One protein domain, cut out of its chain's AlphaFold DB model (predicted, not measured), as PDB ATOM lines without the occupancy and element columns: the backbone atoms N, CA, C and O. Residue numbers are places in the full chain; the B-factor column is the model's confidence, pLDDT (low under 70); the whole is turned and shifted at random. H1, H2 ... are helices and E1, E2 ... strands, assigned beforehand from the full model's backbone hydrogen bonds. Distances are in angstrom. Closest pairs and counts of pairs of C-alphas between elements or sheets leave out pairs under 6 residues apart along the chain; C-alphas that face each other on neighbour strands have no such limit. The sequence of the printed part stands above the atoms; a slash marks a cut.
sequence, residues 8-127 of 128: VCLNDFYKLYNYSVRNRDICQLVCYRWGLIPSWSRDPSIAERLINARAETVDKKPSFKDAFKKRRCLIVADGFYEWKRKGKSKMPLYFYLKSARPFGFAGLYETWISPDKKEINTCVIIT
ATOM      1  N   VAL A   8      42.019 -14.343  40.700       44.25
ATOM      2  CA  VAL A   8      41.559 -13.718  39.463       44.25
ATOM      3  C   VAL A   8      42.159 -14.543  38.341       44.25
ATOM      4  O   VAL A   8      43.306 -14.361  37.935       44.25
ATOM      5  N   CYS A   9      41.394 -15.526  37.891       46.84
ATOM      6  CA  CYS A   9      41.658 -16.163  36.615       46.84
ATOM      7  C   CYS A   9      40.940 -15.340  35.539       46.84
ATOM      8  O   CYS A   9      39.820 -14.905  35.797       46.84
ATOM      9  N   LEU A  10      41.578 -15.112  34.383       39.12
ATOM     10  CA  LEU A  10      41.066 -14.321  33.252       39.12
ATOM     11  C   LEU A  10      39.532 -14.441  33.081       39.12
ATOM     12  O   LEU A  10      39.038 -15.395  32.474       39.12
ATOM     13  N   ASN A  11      38.820 -13.430  33.599       32.25
ATOM     14  CA  ASN A  11      37.367 -13.208  33.615       32.25
ATOM     15  C   ASN A  11      36.506 -14.322  34.237       32.25
ATOM     16  O   ASN A  11      36.068 -15.211  33.512       32.25
ATOM     17  N   ASP A  12      36.215 -14.204  35.544       33.50
ATOM     18  CA  ASP A  12      35.055 -14.713  36.324       33.50
ATOM     19  C   ASP A  12      34.499 -16.133  36.077       33.50
ATOM     20  O   ASP A  12      33.495 -16.534  36.657       33.50
ATOM     21  N   PHE A  13      35.192 -16.962  35.312       35.69
ATOM     22  CA  PHE A  13      34.934 -18.379  35.142       35.69
ATOM     23  C   PHE A  13      36.279 -19.078  35.001       35.69
ATOM     24  O   PHE A  13      37.058 -18.796  34.097       35.69
ATOM     25  N   TYR A  14      36.539 -19.984  35.941       40.62
ATOM     26  CA  TYR A  14      37.707 -20.856  36.062       40.62
ATOM     27  C   TYR A  14      38.262 -21.324  34.698       40.62
ATOM     28  O   TYR A  14      37.757 -22.279  34.105       40.62
ATOM     29  N   LYS A  15      39.319 -20.667  34.202       34.34
ATOM     30  CA  LYS A  15      40.030 -21.048  32.972       34.34
ATOM     31  C   LYS A  15      41.376 -21.658  33.327       34.34
ATOM     32  O   LYS A  15      42.257 -21.011  33.872       34.34
ATOM     33  N   LEU A  16      41.550 -22.936  33.033       37.59
ATOM     34  CA  LEU A  16      42.761 -23.669  33.385       37.59
ATOM     35  C   LEU A  16      43.482 -24.014  32.095       37.59
ATOM     36  O   LEU A  16      42.893 -24.574  31.174       37.59
ATOM     37  N   TYR A  17      44.757 -23.666  32.005       37.22
ATOM     38  CA  TYR A  17      45.544 -24.009  30.836       37.22
ATOM     39  C   TYR A  17      46.134 -25.405  31.094       37.22
ATOM     40  O   TYR A  17      46.591 -25.744  32.186       37.22
ATOM     41  N   ASN A  18      46.100 -26.294  30.113       33.97
ATOM     42  CA  ASN A  18      46.877 -27.524  30.212       33.97
ATOM     43  C   ASN A  18      48.233 -27.276  29.551       33.97
ATOM     44  O   ASN A  18      48.291 -26.890  28.389       33.97
ATOM     45  N   TYR A  19      49.324 -27.536  30.276       33.59
ATOM     46  CA  TYR A  19      50.620 -27.814  29.660       33.59
ATOM     47  C   TYR A  19      50.901 -29.296  29.862       33.59
ATOM     48  O   TYR A  19      51.347 -29.734  30.924       33.59
ATOM     49  N   SER A  20      50.546 -30.080  28.854       34.66
ATOM     50  CA  SER A  20      50.881 -31.494  28.793       34.66
ATOM     51  C   SER A  20      52.232 -31.630  28.100       34.66
ATOM     52  O   SER A  20      52.333 -31.470  26.887       34.66
ATOM     53  N   VAL A  21      53.279 -31.957  28.859       44.28
ATOM     54  CA  VAL A  21      54.514 -32.512  28.287       44.28
ATOM     55  C   VAL A  21      54.387 -34.030  28.304       44.28
ATOM     56  O   VAL A  21      54.863 -34.683  29.234       44.28
ATOM     57  N   ARG A  22      53.685 -34.568  27.300       38.16
ATOM     58  CA  ARG A  22      54.061 -35.745  26.486       38.16
ATOM     59  C   ARG A  22      52.844 -36.287  25.725       38.16
ATOM     60  O   ARG A  22      51.851 -36.683  26.327       38.16
ATOM     61  N   ASN A  23      53.021 -36.400  24.408       37.56
ATOM     62  CA  ASN A  23      52.183 -37.108  23.434       37.56
ATOM     63  C   ASN A  23      50.838 -36.469  23.040       37.56
ATOM     64  O   ASN A  23      49.768 -37.018  23.306       37.56
ATOM     65  N   ARG A  24      50.938 -35.325  22.350       43.94
ATOM     66  CA  ARG A  24      50.136 -34.848  21.198       43.94
ATOM     67  C   ARG A  24      50.374 -33.340  21.097       43.94
ATOM     68  O   ARG A  24      50.229 -32.658  22.105       43.94
ATOM     69  N   ASP A  25      50.758 -32.842  19.925       54.62
ATOM     70  CA  ASP A  25      51.242 -31.472  19.647       54.62
ATOM     71  C   ASP A  25      50.190 -30.356  19.803       54.62
ATOM     72  O   ASP A  25      50.174 -29.371  19.069       54.62
ATOM     73  N   ILE A  26      49.260 -30.509  20.743       62.62
ATOM     74  CA  ILE A  26      48.101 -29.647  20.892       62.62
ATOM     75  C   ILE A  26      48.036 -29.156  22.340       62.62
ATOM     76  O   ILE A  26      47.655 -29.881  23.261       62.62
ATOM     77  N   CYS A  27      48.372 -27.881  22.525       65.50
ATOM     78  CA  CYS A  27      48.085 -27.132  23.742       65.50
ATOM     79  C   CYS A  27      46.643 -26.614  23.675       65.50
ATOM     80  O   CYS A  27      46.321 -25.779  22.831       65.50
ATOM     81  N   GLN A  28      45.775 -27.102  24.564       74.56
ATOM     82  CA  GLN A  28      44.371 -26.693  24.638       74.56
ATOM     83  C   GLN A  28      44.065 -25.966  25.946       74.56
ATOM     84  O   GLN A  28      44.450 -26.402  27.035       74.56
ATOM     85  N   LEU A  29      43.321 -24.869  25.816       73.81
ATOM     86  CA  LEU A  29      42.701 -24.166  26.931       73.81
ATOM     87  C   LEU A  29      41.343 -24.805  27.227       73.81
ATOM     88  O   LEU A  29      40.516 -24.931  26.327       73.81
ATOM     89  N   VAL A  30      41.112 -25.197  28.481       80.69
ATOM     90  CA  VAL A  30      39.880 -25.879  28.897       80.69
ATOM     91  C   VAL A  30      39.358 -25.327  30.225       80.69
ATOM     92  O   VAL A  30      40.104 -24.805  31.052       80.69
ATOM     93  N   CYS A  31      38.052 -25.447  30.453       80.88
ATOM     94  CA  CYS A  31      37.421 -25.011  31.698       80.88
ATOM     95  C   CYS A  31      37.202 -26.214  32.614       80.88
ATOM     96  O   CYS A  31      36.410 -27.101  32.296       80.88
ATOM     97  N   TYR A  32      37.923 -26.270  33.733       88.06
ATOM     98  CA  TYR A  32      37.783 -27.318  34.751       88.06
ATOM     99  C   TYR A  32      37.338 -26.679  36.072       88.06
ATOM    100  O   TYR A  32      37.619 -25.513  36.355       88.06
ATOM    101  N   ARG A  33      36.647 -27.449  36.911       88.94
ATOM    102  CA  ARG A  33      36.239 -26.998  38.242       88.94
ATOM    103  C   ARG A  33      37.445 -26.955  39.179       88.94
ATOM    104  O   ARG A  33      38.140 -27.954  39.343       88.94
ATOM    105  N   TRP A  34      37.654 -25.830  39.857       90.25
ATOM    106  CA  TRP A  34      38.688 -25.732  40.886       90.25
ATOM    107  C   TRP A  34      38.250 -26.407  42.195       90.25
ATOM    108  O   TRP A  34      37.206 -26.085  42.771       90.25
ATOM    109  N   GLY A  35      39.067 -27.360  42.643       92.50
ATOM    110  CA  GLY A  35      38.762 -28.310  43.707       92.50
ATOM    111  C   GLY A  35      38.777 -29.729  43.151       92.50
ATOM    112  O   GLY A  35      37.825 -30.143  42.493       92.50
ATOM    113  N   LEU A  36      39.860 -30.467  43.400       93.88
ATOM    114  CA  LEU A  36      40.058 -31.797  42.826       93.88
ATOM    115  C   LEU A  36      39.099 -32.811  43.448       93.88
ATOM    116  O   LEU A  36      39.002 -32.903  44.674       93.88
ATOM    117  N   ILE A  37      38.463 -33.629  42.614       95.75
ATOM    118  CA  ILE A  37      37.764 -34.829  43.074       95.75
ATOM    119  C   ILE A  37      38.648 -36.030  42.735       95.75
ATOM    120  O   ILE A  37      38.830 -36.326  41.555       95.75
ATOM    121  N   PRO A  38      39.220 -36.728  43.732       93.75
ATOM    122  CA  PRO A  38      39.975 -37.945  43.474       93.75
ATOM    123  C   PRO A  38      39.082 -39.002  42.822       93.75
ATOM    124  O   PRO A  38      37.924 -39.153  43.211       93.75
ATOM    125  N   SER A  39      39.630 -39.786  41.894       89.94
ATOM    126  CA  SER A  39      38.886 -40.816  41.151       89.94
ATOM    127  C   SER A  39      38.167 -41.846  42.037       89.94
ATOM    128  O   SER A  39      37.139 -42.383  41.642       89.94
ATOM    129  N   TRP A  40      38.677 -42.102  43.244       90.31
ATOM    130  CA  TRP A  40      38.092 -43.027  44.219       90.31
ATOM    131  C   TRP A  40      36.975 -42.414  45.079       90.31
ATOM    132  O   TRP A  40      36.318 -43.140  45.828       90.31
ATOM    133  N   SER A  41      36.773 -41.093  45.033       92.69
ATOM    134  CA  SER A  41      35.754 -40.439  45.855       92.69
ATOM    135  C   SER A  41      34.355 -40.834  45.396       92.69
ATOM    136  O   SER A  41      34.070 -40.867  44.202       92.69
ATOM    137  N   ARG A  42      33.458 -41.078  46.354       89.94
ATOM    138  CA  ARG A  42      32.022 -41.267  46.093       89.94
ATOM    139  C   ARG A  42      31.233 -39.962  46.175       89.94
ATOM    140  O   ARG A  42      30.132 -39.889  45.646       89.94
ATOM    141  N   ASP A  43      31.801 -38.953  46.833       91.88
ATOM    142  CA  ASP A  43      31.161 -37.665  47.079       91.88
ATOM    143  C   ASP A  43      31.970 -36.532  46.415       91.88
ATOM    144  O   ASP A  43      33.155 -36.352  46.735       91.88
ATOM    145  N   PRO A  44      31.367 -35.753  45.496       92.19
ATOM    146  CA  PRO A  44      32.031 -34.618  44.866       92.19
ATOM    147  C   PRO A  44      32.269 -33.438  45.824       92.19
ATOM    148  O   PRO A  44      33.055 -32.548  45.494       92.19
ATOM    149  N   SER A  45      31.641 -33.405  47.006       92.81
ATOM    150  CA  SER A  45      31.812 -32.328  47.994       92.81
ATOM    151  C   SER A  45      33.252 -32.206  48.513       92.81
ATOM    152  O   SER A  45      33.683 -31.125  48.923       92.81
ATOM    153  N   ILE A  46      34.047 -33.283  48.416       93.69
ATOM    154  CA  ILE A  46      35.467 -33.286  48.795       93.69
ATOM    155  C   ILE A  46      36.285 -32.234  48.027       93.69
ATOM    156  O   ILE A  46      37.274 -31.722  48.559       93.69
ATOM    157  N   ALA A  47      35.836 -31.851  46.824       90.00
ATOM    158  CA  ALA A  47      36.430 -30.797  46.005       90.00
ATOM    159  C   ALA A  47      36.616 -29.482  46.773       90.00
ATOM    160  O   ALA A  47      37.619 -28.795  46.596       90.00
ATOM    161  N   GLU A  48      35.683 -29.145  47.669       88.50
ATOM    162  CA  GLU A  48      35.715 -27.908  48.459       88.50
ATOM    163  C   GLU A  48      36.941 -27.829  49.382       88.50
ATOM    164  O   GLU A  48      37.417 -26.742  49.703       88.50
ATOM    165  N   ARG A  49      37.486 -28.985  49.780       90.94
ATOM    166  CA  ARG A  49      38.667 -29.094  50.650       90.94
ATOM    167  C   ARG A  49      39.968 -29.274  49.869       90.94
ATOM    168  O   ARG A  49      41.042 -29.052  50.423       90.94
ATOM    169  N   LEU A  50      39.891 -29.677  48.601       93.56
ATOM    170  CA  LEU A  50      41.038 -30.044  47.765       93.56
ATOM    171  C   LEU A  50      41.337 -28.984  46.697       93.56
ATOM    172  O   LEU A  50      41.579 -29.295  45.533       93.56
ATOM    173  N   ILE A  51      41.333 -27.717  47.109       91.69
ATOM    174  CA  ILE A  51      41.655 -26.569  46.248       91.69
ATOM    175  C   ILE A  51      43.164 -26.287  46.149       91.69
ATOM    176  O   ILE A  51      43.606 -25.704  45.160       91.69
ATOM    177  N   ASN A  52      43.963 -26.762  47.116       93.25
ATOM    178  CA  ASN A  52      45.429 -26.712  47.079       93.25
ATOM    179  C   ASN A  52      46.052 -28.074  47.395       93.25
ATOM    180  O   ASN A  52      45.586 -28.792  48.285       93.25
ATOM    181  N   ALA A  53      47.163 -28.377  46.731       95.06
ATOM    182  CA  ALA A  53      48.002 -29.536  46.987       95.06
ATOM    183  C   ALA A  53      49.396 -29.077  47.432       95.06
ATOM    184  O   ALA A  53      50.076 -28.349  46.722       95.06
ATOM    185  N   ARG A  54      49.836 -29.511  48.614       96.12
ATOM    186  CA  ARG A  54      51.166 -29.177  49.144       96.12
ATOM    187  C   ARG A  54      52.261 -29.921  48.385       96.12
ATOM    188  O   ARG A  54      52.227 -31.155  48.375       96.12
ATOM    189  N   ALA A  55      53.204 -29.194  47.791       96.75
ATOM    190  CA  ALA A  55      54.302 -29.732  46.992       96.75
ATOM    191  C   ALA A  55      55.110 -30.804  47.745       96.75
ATOM    192  O   ALA A  55      55.530 -31.793  47.157       96.75
ATOM    193  N   GLU A  56      55.237 -30.672  49.061       97.00
ATOM    194  CA  GLU A  56      56.000 -31.559  49.942       97.00
ATOM    195  C   GLU A  56      55.365 -32.950  50.108       97.00
ATOM    196  O   GLU A  56      56.019 -33.889  50.562       97.00
ATOM    197  N   THR A  57      54.070 -33.090  49.797       96.75
ATOM    198  CA  THR A  57      53.310 -34.341  50.007       96.75
ATOM    199  C   THR A  57      52.455 -34.762  48.812       96.75
ATOM    200  O   THR A  57      51.707 -35.742  48.901       96.75
ATOM    201  N   VAL A  58      52.524 -34.022  47.703       96.75
ATOM    202  CA  VAL A  58      51.659 -34.199  46.525       96.75
ATOM    203  C   VAL A  58      51.862 -35.555  45.842       96.75
ATOM    204  O   VAL A  58      50.915 -36.141  45.321       96.75
ATOM    205  N   ASP A  59      53.074 -36.093  45.904       96.69
ATOM    206  CA  ASP A  59      53.488 -37.382  45.350       96.69
ATOM    207  C   ASP A  59      53.058 -38.584  46.212       96.69
ATOM    208  O   ASP A  59      52.949 -39.706  45.709       96.69
ATOM    209  N   LYS A  60      52.781 -38.351  47.501       96.50
ATOM    210  CA  LYS A  60      52.454 -39.389  48.494       96.50
ATOM    211  C   LYS A  60      50.962 -39.473  48.806       96.50
ATOM    212  O   LYS A  60      50.435 -40.568  49.012       96.50
ATOM    213  N   LYS A  61      50.254 -38.338  48.857       96.19
ATOM    214  CA  LYS A  61      48.846 -38.299  49.286       96.19
ATOM    215  C   LYS A  61      47.922 -39.029  48.299       96.19
ATOM    216  O   LYS A  61      47.935 -38.686  47.118       96.19
ATOM    217  N   PRO A  62      47.033 -39.937  48.754       95.06
ATOM    218  CA  PRO A  62      46.100 -40.658  47.878       95.06
ATOM    219  C   PRO A  62      45.193 -39.767  47.025       95.06
ATOM    220  O   PRO A  62      44.794 -40.169  45.939       95.06
ATOM    221  N   SER A  63      44.877 -38.559  47.493       95.00
ATOM    222  CA  SER A  63      44.080 -37.591  46.731       95.00
ATOM    223  C   SER A  63      44.801 -37.048  45.495       95.00
ATOM    224  O   SER A  63      44.133 -36.602  44.573       95.00
ATOM    225  N   PHE A  64      46.139 -37.061  45.473       96.31
ATOM    226  CA  PHE A  64      46.937 -36.345  44.470       96.31
ATOM    227  C   PHE A  64      47.947 -37.222  43.733       96.31
ATOM    228  O   PHE A  64      48.239 -36.941  42.575       96.31
ATOM    229  N   LYS A  65      48.457 -38.294  44.355       95.38
ATOM    230  CA  LYS A  65      49.596 -39.086  43.862       95.38
ATOM    231  C   LYS A  65      49.445 -39.564  42.413       95.38
ATOM    232  O   LYS A  65      50.408 -39.541  41.651       95.38
ATOM    233  N   ASP A  66      48.240 -39.975  42.017       94.12
ATOM    234  CA  ASP A  66      47.995 -40.520  40.680       94.12
ATOM    235  C   ASP A  66      47.877 -39.399  39.644       94.12
ATOM    236  O   ASP A  66      48.463 -39.487  38.562       94.12
ATOM    237  N   ALA A  67      47.207 -38.297  40.005       94.75
ATOM    238  CA  ALA A  67      47.165 -37.088  39.188       94.75
ATOM    239  C   ALA A  67      48.564 -36.464  39.032       94.75
ATOM    240  O   ALA A  67      48.952 -36.102  37.927       94.75
ATOM    241  N   PHE A  68      49.383 -36.449  40.085       96.00
ATOM    242  CA  PHE A  68      50.757 -35.939  40.046       96.00
ATOM    243  C   PHE A  68      51.647 -36.681  39.042       96.00
ATOM    244  O   PHE A  68      52.462 -36.076  38.338       96.00
ATOM    245  N   LYS A  69      51.459 -38.000  38.934       94.19
ATOM    246  CA  LYS A  69      52.213 -38.846  38.004       94.19
ATOM    247  C   LYS A  69      51.757 -38.699  36.553       94.19
ATOM    248  O   LYS A  69      52.596 -38.810  35.663       94.19
ATOM    249  N   LYS A  70      50.457 -38.494  36.306       92.75
ATOM    250  CA  LYS A  70      49.859 -38.680  34.967       92.75
ATOM    251  C   LYS A  70      49.164 -37.451  34.375       92.75
ATOM    252  O   LYS A  70      48.975 -37.410  33.168       92.75
ATOM    253  N   ARG A  71      48.750 -36.481  35.192       93.06
ATOM    254  CA  ARG A  71      47.808 -35.410  34.822       93.06
ATOM    255  C   ARG A  71      48.234 -34.069  35.412       93.06
ATOM    256  O   ARG A  71      47.605 -33.525  36.320       93.06
ATOM    257  N   ARG A  72      49.352 -33.556  34.904       94.38
ATOM    258  CA  ARG A  72      49.882 -32.232  35.259       94.38
ATOM    259  C   ARG A  72      49.360 -31.175  34.290       94.38
ATOM    260  O   ARG A  72      49.186 -31.464  33.109       94.38
ATOM    261  N   CYS A  73      49.133 -29.965  34.787       89.62
ATOM    262  CA  CYS A  73      48.662 -28.823  34.008       89.62
ATOM    263  C   CYS A  73      49.276 -27.497  34.486       89.62
ATOM    264  O   CYS A  73      49.982 -27.462  35.497       89.62
ATOM    265  N   LEU A  74      49.014 -26.411  33.746       91.25
ATOM    266  CA  LEU A  74      49.432 -25.051  34.100       91.25
ATOM    267  C   LEU A  74      48.217 -24.165  34.359       91.25
ATOM    268  O   LEU A  74      47.526 -23.715  33.457       91.25
ATOM    269  N   ILE A  75      47.975 -23.816  35.606       88.81
ATOM    270  CA  ILE A  75      46.854 -22.945  35.948       88.81
ATOM    271  C   ILE A  75      47.295 -21.505  35.712       88.81
ATOM    272  O   ILE A  75      48.051 -20.970  36.511       88.81
ATOM    273  N   VAL A  76      46.893 -20.888  34.603       85.56
ATOM    274  CA  VAL A  76      47.316 -19.513  34.291       85.56
ATOM    275  C   VAL A  76      46.389 -18.509  34.956       85.56
ATOM    276  O   VAL A  76      45.169 -18.683  34.988       85.56
ATOM    277  N   ALA A  77      46.980 -17.439  35.466       85.44
ATOM    278  CA  ALA A  77      46.275 -16.311  36.041       85.44
ATOM    279  C   ALA A  77      47.046 -15.011  35.806       85.44
ATOM    280  O   ALA A  77      48.253 -15.021  35.556       85.44
ATOM    281  N   ASP A  78      46.340 -13.893  35.937       84.50
ATOM    282  CA  ASP A  78      46.944 -12.556  35.947       84.50
ATOM    283  C   ASP A  78      47.487 -12.205  37.340       84.50
ATOM    284  O   ASP A  78      48.431 -11.426  37.488       84.50
ATOM    285  N   GLY A  79      46.909 -12.822  38.372       86.56
ATOM    286  CA  GLY A  79      47.270 -12.628  39.763       86.56
ATOM    287  C   GLY A  79      46.401 -13.439  40.715       86.56
ATOM    288  O   GLY A  79      45.498 -14.179  40.321       86.56
ATOM    289  N   PHE A  80      46.684 -13.295  42.001       86.75
ATOM    290  CA  PHE A  80      45.945 -13.941  43.080       86.75
ATOM    291  C   PHE A  80      45.862 -13.014  44.288       86.75
ATOM    292  O   PHE A  80      46.711 -12.152  44.496       86.75
ATOM    293  N   TYR A  81      44.835 -13.190  45.103       86.31
ATOM    294  CA  TYR A  81      44.681 -12.535  46.385       86.31
ATOM    295  C   TYR A  81      45.190 -13.416  47.525       86.31
ATOM    296  O   TYR A  81      45.004 -14.626  47.527       86.31
ATOM    297  N   GLU A  82      45.747 -12.809  48.560       87.38
ATOM    298  CA  GLU A  82      45.904 -13.445  49.869       87.38
ATOM    299  C   GLU A  82      45.394 -12.496  50.953       87.38
ATOM    300  O   GLU A  82      45.469 -11.271  50.835       87.38
ATOM    301  N   TRP A  83      44.841 -13.054  52.027       87.38
ATOM    302  CA  TRP A  83      44.227 -12.259  53.089       87.38
ATOM    303  C   TRP A  83      45.234 -12.043  54.200       87.38
ATOM    304  O   TRP A  83      45.546 -12.956  54.967       87.38
ATOM    305  N   LYS A  84      45.673 -10.798  54.358       88.25
ATOM    306  CA  LYS A  84      46.458 -10.394  55.518       88.25
ATOM    307  C   LYS A  84      45.521 -10.115  56.687       88.25
ATOM    308  O   LYS A  84      44.595  -9.308  56.581       88.25
ATOM    309  N   ARG A  85      45.758 -10.766  57.826       89.62
ATOM    310  CA  ARG A  85      45.084 -10.407  59.081       89.62
ATOM    311  C   ARG A  85      45.586  -9.045  59.561       89.62
ATOM    312  O   ARG A  85      46.792  -8.830  59.657       89.62
ATOM    313  N   LYS A  86      44.657  -8.148  59.885       89.44
ATOM    314  CA  LYS A  86      44.922  -6.841  60.490       89.44
ATOM    315  C   LYS A  86      44.061  -6.719  61.749       89.44
ATOM    316  O   LYS A  86      42.917  -6.277  61.706       89.44
ATOM    317  N   GLY A  87      44.587  -7.203  62.875       90.25
ATOM    318  CA  GLY A  87      43.804  -7.357  64.105       90.25
ATOM    319  C   GLY A  87      42.634  -8.328  63.901       90.25
ATOM    320  O   GLY A  87      42.849  -9.483  63.534       90.25
ATOM    321  N   LYS A  88      41.398  -7.852  64.117       91.06
ATOM    322  CA  LYS A  88      40.166  -8.643  63.930       91.06
ATOM    323  C   LYS A  88      39.661  -8.688  62.481       91.06
ATOM    324  O   LYS A  88      38.808  -9.517  62.178       91.06
ATOM    325  N   SER A  89      40.165  -7.836  61.585       90.50
ATOM    326  CA  SER A  89      39.733  -7.798  60.183       90.50
ATOM    327  C   SER A  89      40.702  -8.539  59.257       90.50
ATOM    328  O   SER A  89      41.857  -8.822  59.599       90.50
ATOM    329  N   LYS A  90      40.216  -8.887  58.062       89.12
ATOM    330  CA  LYS A  90      41.033  -9.424  56.971       89.12
ATOM    331  C   LYS A  90      41.092  -8.395  55.847       89.12
ATOM    332  O   LYS A  90      40.056  -7.880  55.444       89.12
ATOM    333  N   MET A  91      42.289  -8.134  55.337       89.94
ATOM    334  CA  MET A  91      42.526  -7.236  54.212       89.94
ATOM    335  C   MET A  91      43.001  -8.058  53.009       89.94
ATOM    336  O   MET A  91      44.001  -8.771  53.149       89.94
ATOM    337  N   PRO A  92      42.311  -8.004  51.856       89.06
ATOM    338  CA  PRO A  92      42.778  -8.675  50.653       89.06
ATOM    339  C   PRO A  92      44.002  -7.941  50.095       89.06
ATOM    340  O   PRO A  92      44.018  -6.716  49.996       89.06
ATOM    341  N   LEU A  93      45.034  -8.697  49.740       87.31
ATOM    342  CA  LEU A  93      46.224  -8.217  49.045       87.31
ATOM    343  C   LEU A  93      46.287  -8.889  47.684       87.31
ATOM    344  O   LEU A  93      46.249 -10.112  47.636       87.31
ATOM    345  N   TYR A  94      46.392  -8.107  46.612       89.19
ATOM    346  CA  TYR A  94      46.534  -8.622  45.253       89.19
ATOM    347  C   TYR A  94      48.010  -8.769  44.875       89.19
ATOM    348  O   TYR A  94      48.782  -7.818  44.988       89.19
ATOM    349  N   PHE A  95      48.382  -9.954  44.405       89.12
ATOM    350  CA  PHE A  95      49.718 -10.313  43.953       89.12
ATOM    351  C   PHE A  95      49.685 -10.600  42.457       89.12
ATOM    352  O   PHE A  95      48.871 -11.389  41.985       89.12
ATOM    353  N   TYR A  96      50.596  -9.972  41.723       89.25
ATOM    354  CA  TYR A  96      50.738 -10.098  40.277       89.25
ATOM    355  C   TYR A  96      52.206  -9.884  39.892       89.25
ATOM    356  O   TYR A  96      53.009  -9.389  40.692       89.25
ATOM    357  N   LEU A  97      52.583 -10.267  38.672       89.62
ATOM    358  CA  LEU A  97      53.937 -10.019  38.177       89.62
ATOM    359  C   LEU A  97      54.143  -8.535  37.865       89.62
ATOM    360  O   LEU A  97      53.293  -7.905  37.247       89.62
ATOM    361  N   LYS A  98      55.333  -7.994  38.170       95.38
ATOM    362  CA  LYS A  98      55.699  -6.605  37.817       95.38
ATOM    363  C   LYS A  98      55.571  -6.305  36.318       95.38
ATOM    364  O   LYS A  98      55.370  -5.159  35.942       95.38
ATOM    365  N   SER A  99      55.701  -7.327  35.475       94.88
ATOM    366  CA  SER A  99      55.538  -7.226  34.023       94.88
ATOM    367  C   SER A  99      54.084  -7.057  33.569       94.88
ATOM    368  O   SER A  99      53.866  -6.844  32.380       94.88
ATOM    369  N   ALA A 100      53.106  -7.214  34.470       88.62
ATOM    370  CA  ALA A 100      51.670  -7.256  34.183       88.62
ATOM    371  C   ALA A 100      51.254  -8.327  33.151       88.62
ATOM    372  O   ALA A 100      50.180  -8.243  32.562       88.62
ATOM    373  N   ARG A 101      52.099  -9.342  32.923       88.25
ATOM    374  CA  ARG A 101      51.780 -10.482  32.054       88.25
ATOM    375  C   ARG A 101      51.198 -11.646  32.867       88.25
ATOM    376  O   ARG A 101      51.618 -11.824  34.015       88.25
ATOM    377  N   PRO A 102      50.326 -12.474  32.262       85.56
ATOM    378  CA  PRO A 102      49.857 -13.703  32.888       85.56
ATOM    379  C   PRO A 102      51.011 -14.648  33.229       85.56
ATOM    380  O   PRO A 102      52.048 -14.665  32.557       85.56
ATOM    381  N   PHE A 103      50.810 -15.477  34.246       85.25
ATOM    382  CA  PHE A 103      51.759 -16.503  34.665       85.25
ATOM    383  C   PHE A 103      51.049 -17.794  35.054       85.25
ATOM    384  O   PHE A 103      49.852 -17.802  35.322       85.25
ATOM    385  N   GLY A 104      51.791 -18.901  35.053       88.44
ATOM    386  CA  GLY A 104      51.266 -20.226  35.360       88.44
ATOM    387  C   GLY A 104      51.620 -20.684  36.769       88.44
ATOM    388  O   GLY A 104      52.776 -20.620  37.180       88.44
ATOM    389  N   PHE A 105      50.638 -21.232  37.471       92.19
ATOM    390  CA  PHE A 105      50.842 -22.087  38.629       92.19
ATOM    391  C   PHE A 105      50.980 -23.538  38.179       92.19
ATOM    392  O   PHE A 105      50.296 -23.987  37.256       92.19
ATOM    393  N   ALA A 106      51.819 -24.302  38.872       94.94
ATOM    394  CA  ALA A 106      51.803 -25.750  38.730       94.94
ATOM    395  C   ALA A 106      50.455 -26.285  39.228       94.94
ATOM    396  O   ALA A 106      50.010 -25.942  40.324       94.94
ATOM    397  N   GLY A 107      49.801 -27.121  38.428       94.12
ATOM    398  CA  GLY A 107      48.518 -27.707  38.777       94.12
ATOM    399  C   GLY A 107      48.430 -29.177  38.420       94.12
ATOM    400  O   GLY A 107      49.243 -29.713  37.663       94.12
ATOM    401  N   LEU A 108      47.416 -29.822  38.981       94.88
ATOM    402  CA  LEU A 108      46.999 -31.172  38.625       94.88
ATOM    403  C   LEU A 108      45.550 -31.153  38.171       94.88
ATOM    404  O   LEU A 108      44.777 -30.293  38.599       94.88
ATOM    405  N   TYR A 109      45.174 -32.141  37.368       93.81
ATOM    406  CA  TYR A 109      43.790 -32.338  36.971       93.81
ATOM    407  C   TYR A 109      43.328 -33.790  37.115       93.81
ATOM    408  O   TYR A 109      44.125 -34.729  37.188       93.81
ATOM    409  N   GLU A 110      42.012 -33.966  37.171       93.56
ATOM    410  CA  GLU A 110      41.342 -35.263  37.204       93.56
ATOM    411  C   GLU A 110      39.992 -35.180  36.495       93.56
ATOM    412  O   GLU A 110      39.278 -34.183  36.622       93.56
ATOM    413  N   THR A 111      39.634 -36.256  35.799       92.31
ATOM    414  CA  THR A 111      38.273 -36.475  35.306       92.31
ATOM    415  C   THR A 111      37.605 -37.467  36.245       92.31
ATOM    416  O   THR A 111      37.982 -38.636  36.299       92.31
ATOM    417  N   TRP A 112      36.640 -36.989  37.023       94.38
ATOM    418  CA  TRP A 112      35.862 -37.824  37.927       94.38
ATOM    419  C   TRP A 112      34.538 -38.206  37.272       94.38
ATOM    420  O   TRP A 112      33.858 -37.353  36.708       94.38
ATOM    421  N   ILE A 113      34.169 -39.482  37.356       94.25
ATOM    422  CA  ILE A 113      32.904 -39.996  36.833       94.25
ATOM    423  C   ILE A 113      31.969 -40.207  38.018       94.25
ATOM    424  O   ILE A 113      32.287 -40.966  38.936       94.25
ATOM    425  N   SER A 114      30.823 -39.530  38.009       90.88
ATOM    426  CA  SER A 114      29.816 -39.685  39.054       90.88
ATOM    427  C   SER A 114      29.163 -41.071  39.018       90.88
ATOM    428  O   SER A 114      29.200 -41.744  37.985       90.88
ATOM    429  N   PRO A 115      28.489 -41.495  40.105       88.62
ATOM    430  CA  PRO A 115      27.649 -42.695  40.078       88.62
ATOM    431  C   PRO A 115      26.616 -42.682  38.937       88.62
ATOM    432  O   PRO A 115      26.359 -43.714  38.325       88.62
ATOM    433  N   ASP A 116      26.115 -41.496  38.579       90.75
ATOM    434  CA  ASP A 116      25.189 -41.269  37.459       90.75
ATOM    435  C   ASP A 116      25.886 -41.177  36.086       90.75
ATOM    436  O   ASP A 116      25.300 -40.686  35.121       90.75
ATOM    437  N   LYS A 117      27.155 -41.596  35.989       91.31
ATOM    438  CA  LYS A 117      27.992 -41.561  34.775       91.31
ATOM    439  C   LYS A 117      28.205 -40.163  34.182       91.31
ATOM    440  O   LYS A 117      28.473 -40.032  32.989       91.31
ATOM    441  N   LYS A 118      28.119 -39.108  34.997       92.62
ATOM    442  CA  LYS A 118      28.457 -37.744  34.567       92.62
ATOM    443  C   LYS A 118      29.941 -37.490  34.777       92.62
ATOM    444  O   LYS A 118      30.452 -37.690  35.876       92.62
ATOM    445  N   GLU A 119      30.611 -37.005  33.742       93.31
ATOM    446  CA  GLU A 119      32.006 -36.588  33.837       93.31
ATOM    447  C   GLU A 119      32.117 -35.186  34.436       93.31
ATOM    448  O   GLU A 119      31.439 -34.246  34.018       93.31
ATOM    449  N   ILE A 120      32.999 -35.041  35.419       91.56
ATOM    450  CA  ILE A 120      33.351 -33.767  36.030       91.56
ATOM    451  C   ILE A 120      34.864 -33.616  35.966       91.56
ATOM    452  O   ILE A 120      35.618 -34.316  36.642       91.56
ATOM    453  N   ASN A 121      35.302 -32.652  35.165       91.31
ATOM    454  CA  ASN A 121      36.703 -32.286  35.056       91.31
ATOM    455  C   ASN A 121      37.072 -31.303  36.167       91.31
ATOM    456  O   ASN A 121      36.445 -30.252  36.322       91.31
ATOM    457  N   THR A 122      38.087 -31.651  36.953       93.12
ATOM    458  CA  THR A 122      38.496 -30.910  38.149       93.12
ATOM    459  C   THR A 122      39.992 -30.655  38.181       93.12
ATOM    460  O   THR A 122      40.768 -31.393  37.576       93.12
ATOM    461  N   CYS A 123      40.412 -29.613  38.893       94.19
ATOM    462  CA  CYS A 123      41.817 -29.261  39.048       94.19
ATOM    463  C   CYS A 123      42.177 -28.837  40.476       94.19
ATOM    464  O   CYS A 123      41.316 -28.512  41.299       94.19
ATOM    465  N   VAL A 124      43.478 -28.767  40.736       94.62
ATOM    466  CA  VAL A 124      44.056 -28.241  41.975       94.62
ATOM    467  C   VAL A 124      45.356 -27.501  41.688       94.62
ATOM    468  O   VAL A 124      46.122 -27.909  40.816       94.62
ATOM    469  N   ILE A 125      45.612 -26.434  42.444       95.12
ATOM    470  CA  ILE A 125      46.876 -25.691  42.412       95.12
ATOM    471  C   ILE A 125      47.871 -26.349  43.367       95.12
ATOM    472  O   ILE A 125      47.522 -26.692  44.498       95.12
ATOM    473  N   ILE A 126      49.118 -26.507  42.933       95.38
ATOM    474  CA  ILE A 126      50.214 -26.919  43.807       95.38
ATOM    475  C   ILE A 126      50.760 -25.684  44.531       95.38
ATOM    476  O   ILE A 126      51.102 -24.683  43.907       95.38
ATOM    477  N   THR A 127      50.854 -25.767  45.855       93.56
ATOM    478  CA  THR A 127      51.416 -24.731  46.731       93.56
ATOM    479  C   THR A 127      52.672 -25.256  47.414       93.56
ATOM    480  O   THR A 127      52.682 -26.420  47.818       93.56
TER     481      THR A 127
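AT A GLANCE: This is residues 8 to 127 of the 128 residues of the protein "Abasic site processing protein" of Smithella sp (UniProt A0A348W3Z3). A strongly twisted sheet, E1 E6 E5 E2, has the short helix H2 across it, and the long hairpin E3 E4 reaches away from it as an arm. Residues 8 to 43 have no named element; residues 33 to 34 pair with E6. The printed part has 120 residues, under half in named elements, in the order H1 E1 H2 E2 E3 E4 E5 E6. It is mostly strand, the larger sheet mixed and E3 E4 antiparallel; it is compact, with a radius of gyration of the C-alphas of 15.5 A and spans of 45 by 38 by 29 A.

IN THESE COORDINATES: Start at C-alpha 8, (41.559, -13.718, 39.463), and go on to H1, residues 44 to 48, and E1, residues 52 to 54. H2 is residues 65 to 70. E2, residues 72 to 77, runs on into E3, residues 79 to 86, 21.6 A long, at 72 degrees. E4, residues 89 to 96, measures 22.9 A. E5, residues 103 to 113, measures 30.2 A and bends by 60 degrees at residue 106. E6, residues 119 to 127, measures 26.1 A and ends at C-alpha 127, (51.416, -24.731, 46.731).

HOW THE PARTS SIT: Look first at the hairpin E5 and E6: N 110 and O 122 are 2.9 A apart, within hydrogen-bond range. The edge strand E2 is the antiparallel neighbour of E5, with N 75 and O 105 at 2.9 A; the edge strand E1 is the parallel neighbour of E6, with N 53 and O 125 at 2.8 A. E1, H2 and E2 form a split strand-helix-strand unit, two strands running the same way with E6 and E5 between them, its crossover right-handed. H2 is on the sheet at a height of 8.9 A; its closest C-alpha to E5 is Ala 67, 5.9 A from that of Leu 108. H1 only grazes the sheet. In the hairpin E3 and E4, N 82 and O 93 are 2.9 A apart. In H2 every O i to N i+4 pair is within range; in H1 0 of 1, but 2 of 2 O i to N i+3 pairs.

THE WHOLE: The farthest C-alphas, those of Arg 24 and Gly 87, are 51.4 A apart. The printed part has no cut, and no link between named elements is long. Residues 8 to 27 have pLDDT under 70.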